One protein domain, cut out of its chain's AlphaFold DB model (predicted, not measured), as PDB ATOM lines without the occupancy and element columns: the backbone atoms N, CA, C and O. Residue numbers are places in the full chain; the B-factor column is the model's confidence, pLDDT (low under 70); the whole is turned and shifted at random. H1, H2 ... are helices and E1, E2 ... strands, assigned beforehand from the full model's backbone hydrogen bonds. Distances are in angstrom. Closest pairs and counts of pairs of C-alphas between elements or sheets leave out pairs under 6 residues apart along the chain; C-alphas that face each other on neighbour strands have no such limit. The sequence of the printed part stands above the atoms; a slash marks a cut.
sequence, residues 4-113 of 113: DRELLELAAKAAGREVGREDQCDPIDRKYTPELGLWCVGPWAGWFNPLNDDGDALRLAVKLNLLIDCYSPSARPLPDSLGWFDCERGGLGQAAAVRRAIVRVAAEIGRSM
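AT A GLANCE: This is residues 4 to 113 of the 113 residues of an uncharacterized protein of Microvirga lupini (UniProt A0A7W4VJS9). Three helices make the core, with H3 meeting both H1 and H2, and a small two-stranded hairpin stands at each of two opposite ends: E3 and E4 beside H3, E1 and E2 beyond H1. Two long links run outside these hairpins, residues 15 to 37 past E1 and E2 and residues 78 to 93 past E4, and the two C-alphas farthest apart lie in them. The printed part has 110 residues with three named helices and four named strands in the order H1, E1, E2, H2, E3, E4, H3. Both sheets are antiparallel pairs, E1 - E2 and E3 - E4; the class is mixed, helices and strands, with under half of the residues in named elements. The whole is compact, with a radius of gyration of the C-alphas of 13.6 A and spans of 39 by 31 by 19 A.

IN THESE COORDINATES: E3 is residues 66 to 69 and E4 is residues 74 to 77, 9.8 A and 10.9 A long; C-alpha 66 is at (194.835, 136.956, 138.043). H3, the longest helix, is residues 94 to 111, 25.8 A long, and ends with C-alpha 111 at (196.094, 152.937, 140.088). H2 is residues 54 to 63, 14.0 A. H1 is residues 4 to 14, 15.4 A, and begins with C-alpha 4 at (204.978, 148.934, 150.592). E1 is residues 38 to 41, 9.6 A, and E2 is residues 46 to 48, 6.4 A.

HOW THE PARTS SIT: E3 and E4 form an antiparallel hairpin at 159 degrees, with N 67 and O 76 at 2.8 A and N 69 and O 74 at 2.9 A, within hydrogen-bond range. The closest C-alphas of E4 and H3, Ser 74 and Ala 101, are 5.0 A apart. H3 touches H2 with residues 99 to 106 alone, at a steep tilt of 41 degrees, the same way; the closest C-alphas, Ala 57 and Arg 99, are 5.7 A apart. H3 touches H1 with residues 103 to 111 alone, at a steep tilt of 60 degrees, the same way; the closest C-alphas, Ala 14 and Gly 110, are 4.1 A apart. H1 and H2 are near each other. The closest C-alphas of H1 and E1, Leu 8 and Leu 38, are 7.2 A apart. E1 and E2 form an antiparallel hairpin at 138 degrees, with N 48 and O 38 at 2.8 A, within hydrogen-bond range. In H1, H2 and H3 every O i to N i+4 pair is within hydrogen-bond range.

THE WHOLE: The C-alphas of Ile 28 and Asp 80, the two farthest apart, are 41.9 A apart. The printed part has no cut. The links H1 to E1, of 23 residues, and E4 to H3, of 16, are long; residues 18 to 19 pair with residues 40 to 41 of E1, and residues 85 to 86 with residues 74 to 75 of E4, both antiparallel. The mean pLDDT of the printed part is 92.3, and residues 80 and 90 are under 70.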
ATOM      1  N   ASP A   4     205.841 150.095 150.351       91.62
ATOM      2  CA  ASP A   4     204.978 148.934 150.592       91.62
ATOM      3  C   ASP A   4     203.578 149.331 151.075       91.62
ATOM      4  O   ASP A   4     202.606 148.673 150.721       91.62
ATOM      5  N   ARG A   5     203.440 150.436 151.817       92.56
ATOM      6  CA  ARG A   5     202.127 150.929 152.242       92.56
ATOM      7  C   ARG A   5     201.309 151.438 151.057       92.56
ATOM      8  O   ARG A   5     200.167 151.021 150.906       92.56
ATOM      9  N   GLU A   6     201.893 152.293 150.213       94.38
ATOM     10  CA  GLU A   6     201.219 152.794 149.001       94.38
ATOM     11  C   GLU A   6     200.801 151.623 148.100       94.38
ATOM     12  O   GLU A   6     199.683 151.577 147.585       94.38
ATOM     13  N   LEU A   7     201.682 150.626 147.968       95.69
ATOM     14  CA  LEU A   7     201.406 149.408 147.219       95.69
ATOM     15  C   LEU A   7     200.178 148.659 147.774       95.69
ATOM     16  O   LEU A   7     199.311 148.239 147.005       95.69
ATOM     17  N   LEU A   8     200.076 148.522 149.099       97.06
ATOM     18  CA  LEU A   8     198.923 147.907 149.759       97.06
ATOM     19  C   LEU A   8     197.641 148.739 149.602       97.06
ATOM     20  O   LEU A   8     196.571 148.159 149.424       97.06
ATOM     21  N   GLU A   9     197.724 150.070 149.644       96.31
ATOM     22  CA  GLU A   9     196.564 150.965 149.513       96.31
ATOM     23  C   GLU A   9     195.955 150.865 148.108       96.31
ATOM     24  O   GLU A   9     194.740 150.726 147.953       96.31
ATOM     25  N   LEU A  10     196.801 150.830 147.075       97.69
ATOM     26  CA  LEU A  10     196.369 150.617 145.694       97.69
ATOM     27  C   LEU A  10     195.778 149.216 145.486       97.69
ATOM     28  O   LEU A  10     194.736 149.073 144.844       97.69
ATOM     29  N   ALA A  11     196.389 148.180 146.064       97.94
ATOM     30  CA  ALA A  11     195.847 146.824 146.007       97.94
ATOM     31  C   ALA A  11     194.488 146.708 146.728       97.94
ATOM     32  O   ALA A  11     193.581 146.032 146.239       97.94
ATOM     33  N   ALA A  12     194.316 147.396 147.862       96.88
ATOM     34  CA  ALA A  12     193.043 147.471 148.574       96.88
ATOM     35  C   ALA A  12     191.969 148.162 147.720       96.88
ATOM     36  O   ALA A  12     190.854 147.644 147.611       96.88
ATOM     37  N   LYS A  13     192.323 149.260 147.037       96.75
ATOM     38  CA  LYS A  13     191.440 149.945 146.081       96.75
ATOM     39  C   LYS A  13     190.983 149.006 144.960       96.75
ATOM     40  O   LYS A  13     189.784 148.920 144.706       96.75
ATOM     41  N   ALA A  14     191.896 148.237 144.360       96.88
ATOM     42  CA  ALA A  14     191.550 147.237 143.344       96.88
ATOM     43  C   ALA A  14     190.597 146.155 143.873       96.88
ATOM     44  O   ALA A  14     189.665 145.736 143.188       96.88
ATOM     45  N   ALA A  15     190.787 145.726 145.123       95.56
ATOM     46  CA  ALA A  15     189.908 144.764 145.782       95.56
ATOM     47  C   ALA A  15     188.530 145.341 146.169       95.56
ATOM     48  O   ALA A  15     187.673 144.586 146.640       95.56
ATOM     49  N   GLY A  16     188.312 146.651 146.000       94.88
ATOM     50  CA  GLY A  16     187.118 147.352 146.469       94.88
ATOM     51  C   GLY A  16     187.036 147.429 147.995       94.88
ATOM     52  O   GLY A  16     185.939 147.424 148.552       94.88
ATOM     53  N   ARG A  17     188.185 147.431 148.684       94.31
ATOM     54  CA  ARG A  17     188.272 147.591 150.137       94.31
ATOM     55  C   ARG A  17     188.415 149.065 150.497       94.31
ATOM     56  O   ARG A  17     189.202 149.786 149.892       94.31
ATOM     57  N   GLU A  18     187.689 149.483 151.524       93.81
ATOM     58  CA  GLU A  18     187.833 150.808 152.111       93.81
ATOM     59  C   GLU A  18     188.949 150.771 153.159       93.81
ATOM     60  O   GLU A  18     188.864 150.033 154.142       93.81
ATOM     61  N   VAL A  19     190.018 151.530 152.928       92.50
ATOM     62  CA  VAL A  19     191.140 151.639 153.866       92.50
ATOM     63  C   VAL A  19     190.791 152.689 154.917       92.50
ATOM     64  O   VAL A  19     190.344 153.786 154.582       92.50
ATOM     65  N   GLY A  20     190.984 152.346 156.190       89.38
ATOM     66  CA  GLY A  20     190.834 153.287 157.292       89.38
ATOM     67  C   GLY A  20     191.816 154.457 157.200       89.38
ATOM     68  O   GLY A  20     192.761 154.453 156.409       89.38
ATOM     69  N   ARG A  21     191.614 155.480 158.032       87.31
ATOM     70  CA  ARG A  21     192.548 156.620 158.077       87.31
ATOM     71  C   ARG A  21     193.932 156.163 158.530       87.31
ATOM     72  O   ARG A  21     194.074 155.164 159.228       87.31
ATOM     73  N   GLU A  22     194.964 156.921 158.173       82.75
ATOM     74  CA  GLU A  22     196.343 156.571 158.523       82.75
ATOM     75  C   GLU A  22     196.593 156.481 160.036       82.75
ATOM     76  O   GLU A  22     197.391 155.653 160.477       82.75
ATOM     77  N   ASP A  23     195.887 157.288 160.817       84.31
ATOM     78  CA  ASP A  23     195.926 157.311 162.275       84.31
ATOM     79  C   ASP A  23     194.918 156.357 162.938       84.31
ATOM     80  O   ASP A  23     194.921 156.230 164.164       84.31
ATOM     81  N   GLN A  24     194.074 155.684 162.151       85.75
ATOM     82  CA  GLN A  24     193.034 154.802 162.657       85.75
ATOM     83  C   GLN A  24     193.625 153.507 163.218       85.75
ATOM     84  O   GLN A  24     194.455 152.849 162.588       85.75
ATOM     85  N   CYS A  25     193.135 153.125 164.394       89.19
ATOM     86  CA  CYS A  25     193.427 151.841 165.010       89.19
ATOM     87  C   CYS A  25     192.299 150.833 164.773       89.19
ATOM     88  O   CYS A  25     191.150 151.200 164.497       89.19
ATOM     89  N   ASP A  26     192.621 149.557 164.946       91.06
ATOM     90  CA  ASP A  26     191.611 148.516 165.105       91.06
ATOM     91  C   ASP A  26     190.894 148.611 166.480       91.06
ATOM     92  O   ASP A  26     191.260 149.443 167.317       91.06
ATOM     93  N   PRO A  27     189.864 147.783 166.760       91.50
ATOM     94  CA  PRO A  27     189.089 147.854 168.005       91.50
ATOM     95  C   PRO A  27     189.874 147.618 169.303       91.50
ATOM     96  O   PRO A  27     189.312 147.814 170.378       91.50
ATOM     97  N   ILE A  28     191.132 147.172 169.221       93.94
ATOM     98  CA  ILE A  28     192.014 146.953 170.375       93.94
ATOM     99  C   ILE A  28     193.273 147.836 170.319       93.94
ATOM    100  O   ILE A  28     194.291 147.496 170.916       93.94
ATOM    101  N   ASP A  29     193.183 148.974 169.627       93.00
ATOM    102  CA  ASP A  29     194.200 150.032 169.556       93.00
ATOM    103  C   ASP A  29     195.510 149.645 168.833       93.00
ATOM    104  O   ASP A  29     196.572 150.224 169.067       93.00
ATOM    105  N   ARG A  30     195.462 148.673 167.907       92.25
ATOM    106  CA  ARG A  30     196.611 148.354 167.036       92.25
ATOM    107  C   ARG A  30     196.621 149.233 165.785       92.25
ATOM    108  O   ARG A  30     195.579 149.465 165.176       92.25
ATOM    109  N   LYS A  31     197.818 149.661 165.371       91.56
ATOM    110  CA  LYS A  31     198.076 150.495 164.179       91.56
ATOM    111  C   LYS A  31     198.799 149.716 163.085       91.56
ATOM    112  O   LYS A  31     199.320 148.632 163.334       91.56
ATOM    113  N   TYR A  32     198.858 150.308 161.891       91.00
ATOM    114  CA  TYR A  32     199.655 149.802 160.774       91.00
ATOM    115  C   TYR A  32     201.089 149.464 161.213       91.00
ATOM    116  O   TYR A  32     201.809 150.317 161.736       91.00
ATOM    117  N   THR A  33     201.516 148.239 160.913       91.81
ATOM    118  CA  THR A  33     202.925 147.832 160.857       91.81
ATOM    119  C   THR A  33     203.150 147.039 159.566       91.81
ATOM    120  O   THR A  33     202.178 146.529 159.001       91.81
ATOM    121  N   PRO A  34     204.394 146.897 159.073       90.50
ATOM    122  CA  PRO A  34     204.673 146.067 157.899       90.50
ATOM    123  C   PRO A  34     204.163 144.622 158.028       90.50
ATOM    124  O   PRO A  34     203.738 144.021 157.044       90.50
ATOM    125  N   GLU A  35     204.162 144.067 159.238       92.19
ATOM    126  CA  GLU A  35     203.696 142.711 159.539       92.19
ATOM    127  C   GLU A  35     202.167 142.630 159.532       92.19
ATOM    128  O   GLU A  35     201.601 141.657 159.036       92.19
ATOM    129  N   LEU A  36     201.493 143.665 160.035       93.00
ATOM    130  CA  LEU A  36     200.047 143.669 160.230       93.00
ATOM    131  C   LEU A  36     199.264 144.170 158.999       93.00
ATOM    132  O   LEU A  36     198.180 143.674 158.715       93.00
ATOM    133  N   GLY A  37     199.834 145.100 158.230       94.25
ATOM    134  CA  GLY A  37     199.233 145.675 157.023       94.25
ATOM    135  C   GLY A  37     198.199 146.762 157.299       94.25
ATOM    136  O   GLY A  37     198.262 147.455 158.313       94.25
ATOM    137  N   LEU A  38     197.273 146.966 156.358       94.62
ATOM    138  CA  LEU A  38     196.278 148.041 156.407       94.62
ATOM    139  C   LEU A  38     195.041 147.622 157.193       94.62
ATOM    140  O   LEU A  38     194.488 146.549 156.957       94.62
ATOM    141  N   TRP A  39     194.548 148.503 158.060       95.12
ATOM    142  CA  TRP A  39     193.228 148.327 158.653       95.12
ATOM    143  C   TRP A  39     192.160 148.738 157.636       95.12
ATOM    144  O   TRP A  39     192.014 149.920 157.322       95.12
ATOM    145  N   CYS A  40     191.430 147.765 157.095       93.88
ATOM    146  CA  CYS A  40     190.278 148.022 156.237       93.88
ATOM    147  C   CYS A  40     189.002 148.121 157.078       93.88
ATOM    148  O   CYS A  40     188.843 147.408 158.070       93.88
ATOM    149  N   VAL A  41     188.075 148.976 156.655       91.31
ATOM    150  CA  VAL A  41     186.779 149.215 157.303       91.31
ATOM    151  C   VAL A  41     185.616 148.717 156.433       91.31
ATOM    152  O   VAL A  41     185.808 148.233 155.315       91.31
ATOM    153  N   GLY A  42     184.394 148.786 156.967       87.12
ATOM    154  CA  GLY A  42     183.173 148.390 156.263       87.12
ATOM    155  C   GLY A  42     182.786 146.913 156.451       87.12
ATOM    156  O   GLY A  42     183.193 146.285 157.429       87.12
ATOM    157  N   PRO A  43     181.989 146.333 155.531       81.12
ATOM    158  CA  PRO A  43     181.441 144.974 155.665       81.12
ATOM    159  C   PRO A  43     182.492 143.860 155.770       81.12
ATOM    160  O   PRO A  43     182.184 142.760 156.219       81.12
ATOM    161  N   TRP A  44     183.727 144.149 155.360       80.38
ATOM    162  CA  TRP A  44     184.862 143.227 155.380       80.38
ATOM    163  C   TRP A  44     186.012 143.779 156.225       80.38
ATOM    164  O   TRP A  44     187.179 143.617 155.847       80.38
ATOM    165  N   ALA A  45     185.668 144.476 157.318       88.81
ATOM    166  CA  ALA A  45     186.628 145.086 158.225       88.81
ATOM    167  C   ALA A  45     187.624 144.056 158.764       88.81
ATOM    168  O   ALA A  45     187.261 142.932 159.113       88.81
ATOM    169  N   GLY A  46     188.887 144.453 158.822       93.88
ATOM    170  CA  GLY A  46     189.976 143.560 159.174       93.88
ATOM    171  C   GLY A  46     191.310 144.048 158.638       93.88
ATOM    172  O   GLY A  46     191.382 144.959 157.809       93.88
ATOM    173  N   TRP A  47     192.371 143.408 159.115       95.88
ATOM    174  CA  TRP A  47     193.710 143.612 158.588       95.88
ATOM    175  C   TRP A  47     193.811 143.041 157.175       95.88
ATOM    176  O   TRP A  47     193.303 141.953 156.906       95.88
ATOM    177  N   PHE A  48     194.436 143.806 156.286       96.62
ATOM    178  CA  PHE A  48     194.706 143.437 154.907       96.62
ATOM    179  C   PHE A  48     196.208 143.540 154.659       96.62
ATOM    180  O   PHE A  48     196.769 144.643 154.627       96.62
ATOM    181  N   ASN A  49     196.863 142.392 154.493       97.25
ATOM    182  CA  ASN A  49     198.296 142.337 154.226       97.25
ATOM    183  C   ASN A  49     198.677 141.233 153.234       97.25
ATOM    184  O   ASN A  49     199.401 140.306 153.591       97.25
ATOM    185  N   PRO A  50     198.288 141.330 151.955       97.88
ATOM    186  CA  PRO A  50     198.670 140.350 150.944       97.88
ATOM    187  C   PRO A  50     200.191 140.233 150.710       97.88
ATOM    188  O   PRO A  50     200.608 139.344 149.978       97.88
ATOM    189  N   LEU A  51     201.047 141.081 151.304       96.62
ATOM    190  CA  LEU A  51     202.507 140.890 151.276       96.62
ATOM    191  C   LEU A  51     202.980 139.819 152.276       96.62
ATOM    192  O   LEU A  51     203.956 139.116 151.995       96.62
ATOM    193  N   ASN A  52     202.273 139.641 153.396       95.94
ATOM    194  CA  ASN A  52     202.644 138.715 154.476       95.94
ATOM    195  C   ASN A  52     201.576 137.659 154.808       95.94
ATOM    196  O   ASN A  52     201.908 136.668 155.451       95.94
ATOM    197  N   ASP A  53     200.341 137.822 154.333       97.19
ATOM    198  CA  ASP A  53     199.230 136.886 154.513       97.19
ATOM    199  C   ASP A  53     198.888 136.191 153.183       97.19
ATOM    200  O   ASP A  53     198.475 136.819 152.202       97.19
ATOM    201  N   ASP A  54     199.078 134.868 153.142       97.19
ATOM    202  CA  ASP A  54     198.807 134.041 151.959       97.19
ATOM    203  C   ASP A  54     197.321 134.037 151.576       97.19
ATOM    204  O   ASP A  54     196.974 133.980 150.393       97.19
ATOM    205  N   GLY A  55     196.431 134.111 152.568       96.88
ATOM    206  CA  GLY A  55     194.992 134.133 152.357       96.88
ATOM    207  C   GLY A  55     194.548 135.418 151.670       96.88
ATOM    208  O   GLY A  55     193.747 135.365 150.736       96.88
ATOM    209  N   ASP A  56     195.080 136.565 152.081       97.62
ATOM    210  CA  ASP A  56     194.809 137.843 151.427       97.62
ATOM    211  C   ASP A  56     195.359 137.890 150.010       97.62
ATOM    212  O   ASP A  56     194.641 138.319 149.105       97.62
ATOM    213  N   ALA A  57     196.580 137.395 149.790       98.19
ATOM    214  CA  ALA A  57     197.157 137.315 148.453       98.19
ATOM    215  C   ALA A  57     196.304 136.438 147.522       98.19
ATOM    216  O   ALA A  57     195.970 136.851 146.410       98.19
ATOM    217  N   LEU A  58     195.885 135.255 147.981       98.00
ATOM    218  CA  LEU A  58     195.058 134.358 147.175       98.00
ATOM    219  C   LEU A  58     193.659 134.938 146.922       98.00
ATOM    220  O   LEU A  58     193.179 134.903 145.788       98.00
ATOM    221  N   ARG A  59     193.005 135.513 147.942       97.56
ATOM    222  CA  ARG A  59     191.702 136.183 147.775       97.56
ATOM    223  C   ARG A  59     191.796 137.336 146.783       97.56
ATOM    224  O   ARG A  59     190.892 137.493 145.966       97.56
ATOM    225  N   LEU A  60     192.877 138.112 146.836       97.38
ATOM    226  CA  LEU A  60     193.138 139.212 145.913       97.38
ATOM    227  C   LEU A  60     193.294 138.708 144.477       97.38
ATOM    228  O   LEU A  60     192.643 139.230 143.574       97.38
ATOM    229  N   ALA A  61     194.082 137.651 144.272       97.94
ATOM    230  CA  ALA A  61     194.274 137.053 142.958       97.94
ATOM    231  C   ALA A  61     192.969 136.522 142.351       97.94
ATOM    232  O   ALA A  61     192.670 136.805 141.193       97.94
ATOM    233  N   VAL A  62     192.161 135.805 143.139       97.69
ATOM    234  CA  VAL A  62     190.854 135.296 142.692       97.69
ATOM    235  C   VAL A  62     189.900 136.449 142.380       97.69
ATOM    236  O   VAL A  62     189.247 136.443 141.340       97.69
ATOM    237  N   LYS A  63     189.834 137.462 143.253       96.56
ATOM    238  CA  LYS A  63     188.952 138.625 143.088       96.56
ATOM    239  C   LYS A  63     189.247 139.400 141.803       96.56
ATOM    240  O   LYS A  63     188.310 139.866 141.162       96.56
ATOM    241  N   LEU A  64     190.526 139.539 141.461       96.19
ATOM    242  CA  LEU A  64     190.999 140.289 140.297       96.19
ATOM    243  C   LEU A  64     191.205 139.416 139.052       96.19
ATOM    244  O   LEU A  64     191.672 139.921 138.035       96.19
ATOM    245  N   ASN A  65     190.848 138.129 139.122       96.31
ATOM    246  CA  ASN A  65     191.006 137.172 138.029       96.31
ATOM    247  C   ASN A  65     192.449 137.128 137.487       96.31
ATOM    248  O   ASN A  65     192.690 137.280 136.287       96.31
ATOM    249  N   LEU A  66     193.418 136.977 138.393       96.56
ATOM    250  CA  LEU A  66     194.835 136.956 138.043       96.56
ATOM    251  C   LEU A  66     195.295 135.556 137.628       96.56
ATOM    252  O   LEU A  66     195.016 134.567 138.308       96.56
ATOM    253  N   LEU A  67     196.080 135.491 136.556       96.38
ATOM    254  CA  LEU A  67     196.936 134.350 136.261       96.38
ATOM    255  C   LEU A  67     198.240 134.497 137.051       96.38
ATOM    256  O   LEU A  67     198.863 135.555 137.002       96.38
ATOM    257  N   ILE A  68     198.650 133.439 137.750       96.44
ATOM    258  CA  ILE A  68     199.857 133.412 138.586       96.44
ATOM    259  C   ILE A  68     200.815 132.344 138.055       96.44
ATOM    260  O   ILE A  68     200.408 131.199 137.858       96.44
ATOM    261  N   ASP A  69     202.087 132.702 137.884       95.19
ATOM    262  CA  ASP A  69     203.182 131.752 137.695       95.19
ATOM    263  C   ASP A  69     203.989 131.654 138.999       95.19
ATOM    264  O   ASP A  69     204.620 132.603 139.465       95.19
ATOM    265  N   CYS A  70     203.942 130.480 139.627       93.62
ATOM    266  CA  CYS A  70     204.690 130.220 140.852       93.62
ATOM    267  C   CYS A  70     206.149 129.827 140.579       93.62
ATOM    268  O   CYS A  70     206.989 129.965 141.472       93.62
ATOM    269  N   TYR A  71     206.462 129.291 139.396       91.69
ATOM    270  CA  TYR A  71     207.816 128.881 139.018       91.69
ATOM    271  C   TYR A  71     208.679 130.105 138.700       91.69
ATOM    272  O   TYR A  71     209.776 130.245 139.253       91.69
ATOM    273  N   SER A  72     208.148 131.010 137.884       92.94
ATOM    274  CA  SER A  72     208.703 132.340 137.632       92.94
ATOM    275  C   SER A  72     207.816 133.345 138.362       92.94
ATOM    276  O   SER A  72     206.793 133.690 137.796       92.94
ATOM    277  N   PRO A  73     208.137 133.775 139.604       95.00
ATOM    278  CA  PRO A  73     207.195 134.484 140.473       95.00
ATOM    279  C   PRO A  73     206.619 135.745 139.828       95.00
ATOM    280  O   PRO A  73     207.224 136.819 139.869       95.00
ATOM    281  N   SER A  74     205.445 135.590 139.229       95.62
ATOM    282  CA  SER A  74     204.819 136.617 138.418       95.62
ATOM    283  C   SER A  74     203.305 136.471 138.394       95.62
ATOM    284  O   SER A  74     202.746 135.414 138.704       95.62
ATOM    285  N   ALA A  75     202.624 137.562 138.056       96.50
ATOM    286  CA  ALA A  75     201.182 137.568 137.887       96.50
ATOM    287  C   ALA A  75     200.747 138.535 136.777       96.50
ATOM    288  O   ALA A  75     201.468 139.477 136.449       96.50
ATOM    289  N   ARG A  76     199.551 138.322 136.223       95.50
ATOM    290  CA  ARG A  76     198.888 139.242 135.279       95.50
ATOM    291  C   ARG A  76     197.360 139.121 135.351       95.50
ATOM    292  O   ARG A  76     196.878 138.055 135.733       95.50
ATOM    293  N   PRO A  77     196.578 140.151 134.986       94.69
ATOM    294  CA  PRO A  77     195.119 140.059 134.948       94.69
ATOM    295  C   PRO A  77     194.598 139.352 133.692       94.69
ATOM    296  O   PRO A  77     195.253 139.337 132.649       94.69
ATOM    297  N   LEU A  78     193.384 138.802 133.779       89.50
ATOM    298  CA  LEU A  78     192.653 138.233 132.645       89.50
ATOM    299  C   LEU A  78     191.290 138.927 132.427       89.50
ATOM    300  O   LEU A  78     190.563 139.137 133.404       89.50
ATOM    301  N   PRO A  79     190.870 139.168 131.165       82.88
ATOM    302  CA  PRO A  79     191.651 139.016 129.931       82.88
ATOM    303  C   PRO A  79     192.761 140.080 129.830       82.88
ATOM    304  O   PRO A  79     192.613 141.163 130.380       82.88
ATOM    305  N   ASP A  80     193.852 139.722 129.143       69.62
ATOM    306  CA  ASP A  80     195.195 140.345 129.073       69.62
ATOM    307  C   ASP A  80     195.238 141.884 128.893       69.62
ATOM    308  O   ASP A  80     195.605 142.403 127.841       69.62
ATOM    309  N   SER A  81     194.835 142.644 129.912       72.81
ATOM    310  CA  SER A  81     194.828 144.113 129.878       72.81
ATOM    311  C   SER A  81     196.161 144.725 130.309       72.81
ATOM    312  O   SER A  81     196.458 145.862 129.951       72.81
ATOM    313  N   LEU A  82     196.973 143.967 131.050       76.06
ATOM    314  CA  LEU A  82     198.302 144.345 131.517       76.06
ATOM    315  C   LEU A  82     199.268 143.170 131.313       76.06
ATOM    316  O   LEU A  82     198.863 142.012 131.401       76.06
ATOM    317  N   GLY A  83     200.543 143.470 131.054       88.00
ATOM    318  CA  GLY A  83     201.596 142.456 130.945       88.00
ATOM    319  C   GLY A  83     201.887 141.736 132.269       88.00
ATOM    320  O   GLY A  83     201.250 141.984 133.292       88.00
ATOM    321  N   TRP A  84     202.876 140.842 132.255       92.19
ATOM    322  CA  TRP A  84     203.340 140.154 133.461       92.19
ATOM    323  C   TRP A  84     204.073 141.100 134.413       92.19
ATOM    324  O   TRP A  84     204.899 141.910 133.995       92.19
ATOM    325  N   PHE A  85     203.781 140.961 135.703       92.38
ATOM    326  CA  PHE A  85     204.489 141.631 136.783       92.38
ATOM    327  C   PHE A  85     205.308 140.606 137.534       92.38
ATOM    328  O   PHE A  85     204.756 139.777 138.258       92.38
ATOM    329  N   ASP A  86     206.620 140.715 137.403       91.00
ATOM    330  CA  ASP A  86     207.549 139.787 138.023       91.00
ATOM    331  C   ASP A  86     208.026 140.316 139.378       91.00
ATOM    332  O   ASP A  86     208.079 141.526 139.649       91.00
ATOM    333  N   CYS A  87     208.422 139.397 140.249       85.38
ATOM    334  CA  CYS A  87     209.217 139.701 141.422       85.38
ATOM    335  C   CYS A  87     210.353 138.690 141.535       85.38
ATOM    336  O   CYS A  87     210.133 137.492 141.696       85.38
ATOM    337  N   GLU A  88     211.592 139.173 141.493       80.31
ATOM    338  CA  GLU A  88     212.734 138.305 141.739       80.31
ATOM    339  C   GLU A  88     212.660 137.712 143.150       80.31
ATOM    340  O   GLU A  88     212.239 138.365 144.108       80.31
ATOM    341  N   ARG A  89     213.113 136.462 143.289       77.75
ATOM    342  CA  ARG A  89     213.132 135.761 144.583       77.75
ATOM    343  C   ARG A  89     214.073 136.403 145.605       77.75
ATOM    344  O   ARG A  89     213.990 136.020 146.766       77.75
ATOM    345  N   GLY A  90     214.985 137.281 145.162       62.28
ATOM    346  CA  GLY A  90     216.157 137.793 145.881       62.28
ATOM    347  C   GLY A  90     215.979 137.864 147.396       62.28
ATOM    348  O   GLY A  90     215.316 138.761 147.899       62.28
ATOM    349  N   GLY A  91     216.527 136.879 148.117       71.88
ATOM    350  CA  GLY A  91     216.462 136.749 149.582       71.88
ATOM    351  C   GLY A  91     215.073 136.522 150.213       71.88
ATOM    352  O   GLY A  91     215.004 135.990 151.314       71.88
ATOM    353  N   LEU A  92     213.981 136.872 149.530       72.75
ATOM    354  CA  LEU A  92     212.595 136.842 150.016       72.75
ATOM    355  C   LEU A  92     212.008 135.423 150.111       72.75
ATOM    356  O   LEU A  92     211.096 135.174 150.898       72.75
ATOM    357  N   GLY A  93     212.510 134.491 149.297       88.31
ATOM    358  CA  GLY A  93     211.922 133.160 149.135       88.31
ATOM    359  C   GLY A  93     210.751 133.144 148.141       88.31
ATOM    360  O   GLY A  93     210.186 134.175 147.780       88.31
ATOM    361  N   GLN A  94     210.400 131.951 147.649       91.62
ATOM    362  CA  GLN A  94     209.467 131.789 146.524       91.62
ATOM    363  C   GLN A  94     208.054 132.305 146.834       91.62
ATOM    364  O   GLN A  94     207.488 133.042 146.034       91.62
ATOM    365  N   ALA A  95     207.504 131.969 148.004       93.50
ATOM    366  CA  ALA A  95     206.152 132.379 148.387       93.50
ATOM    367  C   ALA A  95     206.016 133.906 148.509       93.50
ATOM    368  O   ALA A  95     205.083 134.491 147.962       93.50
ATOM    369  N   ALA A  96     206.981 134.569 149.156       95.00
ATOM    370  CA  ALA A  96     206.970 136.021 149.309       95.00
ATOM    371  C   ALA A  96     207.093 136.748 147.962       95.00
ATOM    372  O   ALA A  96     206.416 137.753 147.742       95.00
ATOM    373  N   ALA A  97     207.900 136.223 147.034       96.06
ATOM    374  CA  ALA A  97     208.014 136.776 145.686       96.06
ATOM    375  C   ALA A  97     206.693 136.660 144.901       96.06
ATOM    376  O   ALA A  97     206.257 137.641 144.301       96.06
ATOM    377  N   VAL A  98     206.011 135.509 144.970       96.75
ATOM    378  CA  VAL A  98     204.700 135.315 144.320       96.75
ATOM    379  C   VAL A  98     203.652 136.261 144.904       96.75
ATOM    380  O   VAL A  98     202.955 136.944 144.154       96.75
ATOM    381  N   ARG A  99     203.574 136.376 146.236       97.44
ATOM    382  CA  ARG A  99     202.683 137.345 146.888       97.44
ATOM    383  C   ARG A  99     202.959 138.765 146.411       97.44
ATOM    384  O   ARG A  99     202.042 139.474 146.014       97.44
ATOM    385  N   ARG A 100     204.226 139.176 146.366       96.56
ATOM    386  CA  ARG A 100     204.598 140.522 145.915       96.56
ATOM    387  C   ARG A 100     204.250 140.765 144.442       96.56
ATOM    388  O   ARG A 100     203.822 141.871 144.123       96.56
ATOM    389  N   ALA A 101     204.364 139.762 143.570       96.94
ATOM    390  CA  ALA A 101     203.899 139.850 142.183       96.94
ATOM    391  C   ALA A 101     202.379 140.081 142.097       96.94
ATOM    392  O   ALA A 101     201.939 141.009 141.421       96.94
ATOM    393  N   ILE A 102     201.585 139.319 142.860       98.06
ATOM    394  CA  ILE A 102     200.126 139.504 142.966       98.06
ATOM    395  C   ILE A 102     199.787 140.934 143.408       98.06
ATOM    396  O   ILE A 102     198.965 141.602 142.781       98.06
ATOM    397  N   VAL A 103     200.440 141.424 144.468       98.00
ATOM    398  CA  VAL A 103     200.188 142.772 144.997       98.00
ATOM    399  C   VAL A 103     200.588 143.849 143.985       98.00
ATOM    400  O   VAL A 103     199.871 144.835 143.848       98.00
ATOM    401  N   ARG A 104     201.680 143.663 143.233       97.06
ATOM    402  CA  ARG A 104     202.100 144.600 142.178       97.06
ATOM    403  C   ARG A 104     201.061 144.740 141.068       97.06
ATOM    404  O   ARG A 104     200.699 145.867 140.745       97.06
ATOM    405  N   VAL A 105     200.540 143.628 140.544       96.81
ATOM    406  CA  VAL A 105     199.454 143.674 139.547       96.81
ATOM    407  C   VAL A 105     198.219 144.361 140.119       96.81
ATOM    408  O   VAL A 105     197.625 145.221 139.474       96.81
ATOM    409  N   ALA A 106     197.827 143.990 141.340       97.56
ATOM    410  CA  ALA A 106     196.658 144.563 141.993       97.56
ATOM    411  C   ALA A 106     196.804 146.073 142.202       97.56
ATOM    412  O   ALA A 106     195.857 146.821 141.976       97.56
ATOM    413  N   ALA A 107     197.994 146.531 142.588       97.44
ATOM    414  CA  ALA A 107     198.280 147.946 142.734       97.44
ATOM    415  C   ALA A 107     198.173 148.696 141.398       97.44
ATOM    416  O   ALA A 107     197.628 149.798 141.373       97.44
ATOM    417  N   GLU A 108     198.623 148.105 140.287       96.56
ATOM    418  CA  GLU A 108     198.480 148.726 138.964       96.56
ATOM    419  C   GLU A 108     197.011 148.844 138.532       96.56
ATOM    420  O   GLU A 108     196.583 149.890 138.034       96.56
ATOM    421  N   ILE A 109     196.204 147.809 138.792       95.88
ATOM    422  CA  ILE A 109     194.753 147.867 138.568       95.88
ATOM    423  C   ILE A 109     194.144 149.000 139.399       95.88
ATOM    424  O   ILE A 109     193.432 149.839 138.858       95.88
ATOM    425  N   GLY A 110     194.460 149.077 140.694       96.44
ATOM    426  CA  GLY A 110     193.933 150.115 141.584       96.44
ATOM    427  C   GLY A 110     194.375 151.529 141.197       96.44
ATOM    428  O   GLY A 110     193.613 152.486 141.360       96.44
ATOM    429  N   ARG A 111     195.582 151.674 140.639       95.50
ATOM    430  CA  ARG A 111     196.094 152.937 140.088       95.50
ATOM    431  C   ARG A 111     195.301 153.391 138.860       95.50
ATOM    432  O   ARG A 111     195.144 154.592 138.672       95.50
ATOM    433  N   SER A 112     194.773 152.448 138.081       92.50
ATOM    434  CA  SER A 112     194.001 152.700 136.855       92.50
ATOM    435  C   SER A 112     192.495 152.920 137.082       92.50
ATOM    436  O   SER A 112     191.769 153.165 136.118       92.50
ATOM    437  N   MET A 113     192.016 152.804 138.327       90.31
ATOM    438  CA  MET A 113     190.611 153.007 138.724       90.31
ATOM    439  C   MET A 113     190.279 154.443 139.120       90.31
ATOM    440  O   MET A 113     191.180 155.148 139.629       90.31
TER     441      MET A 113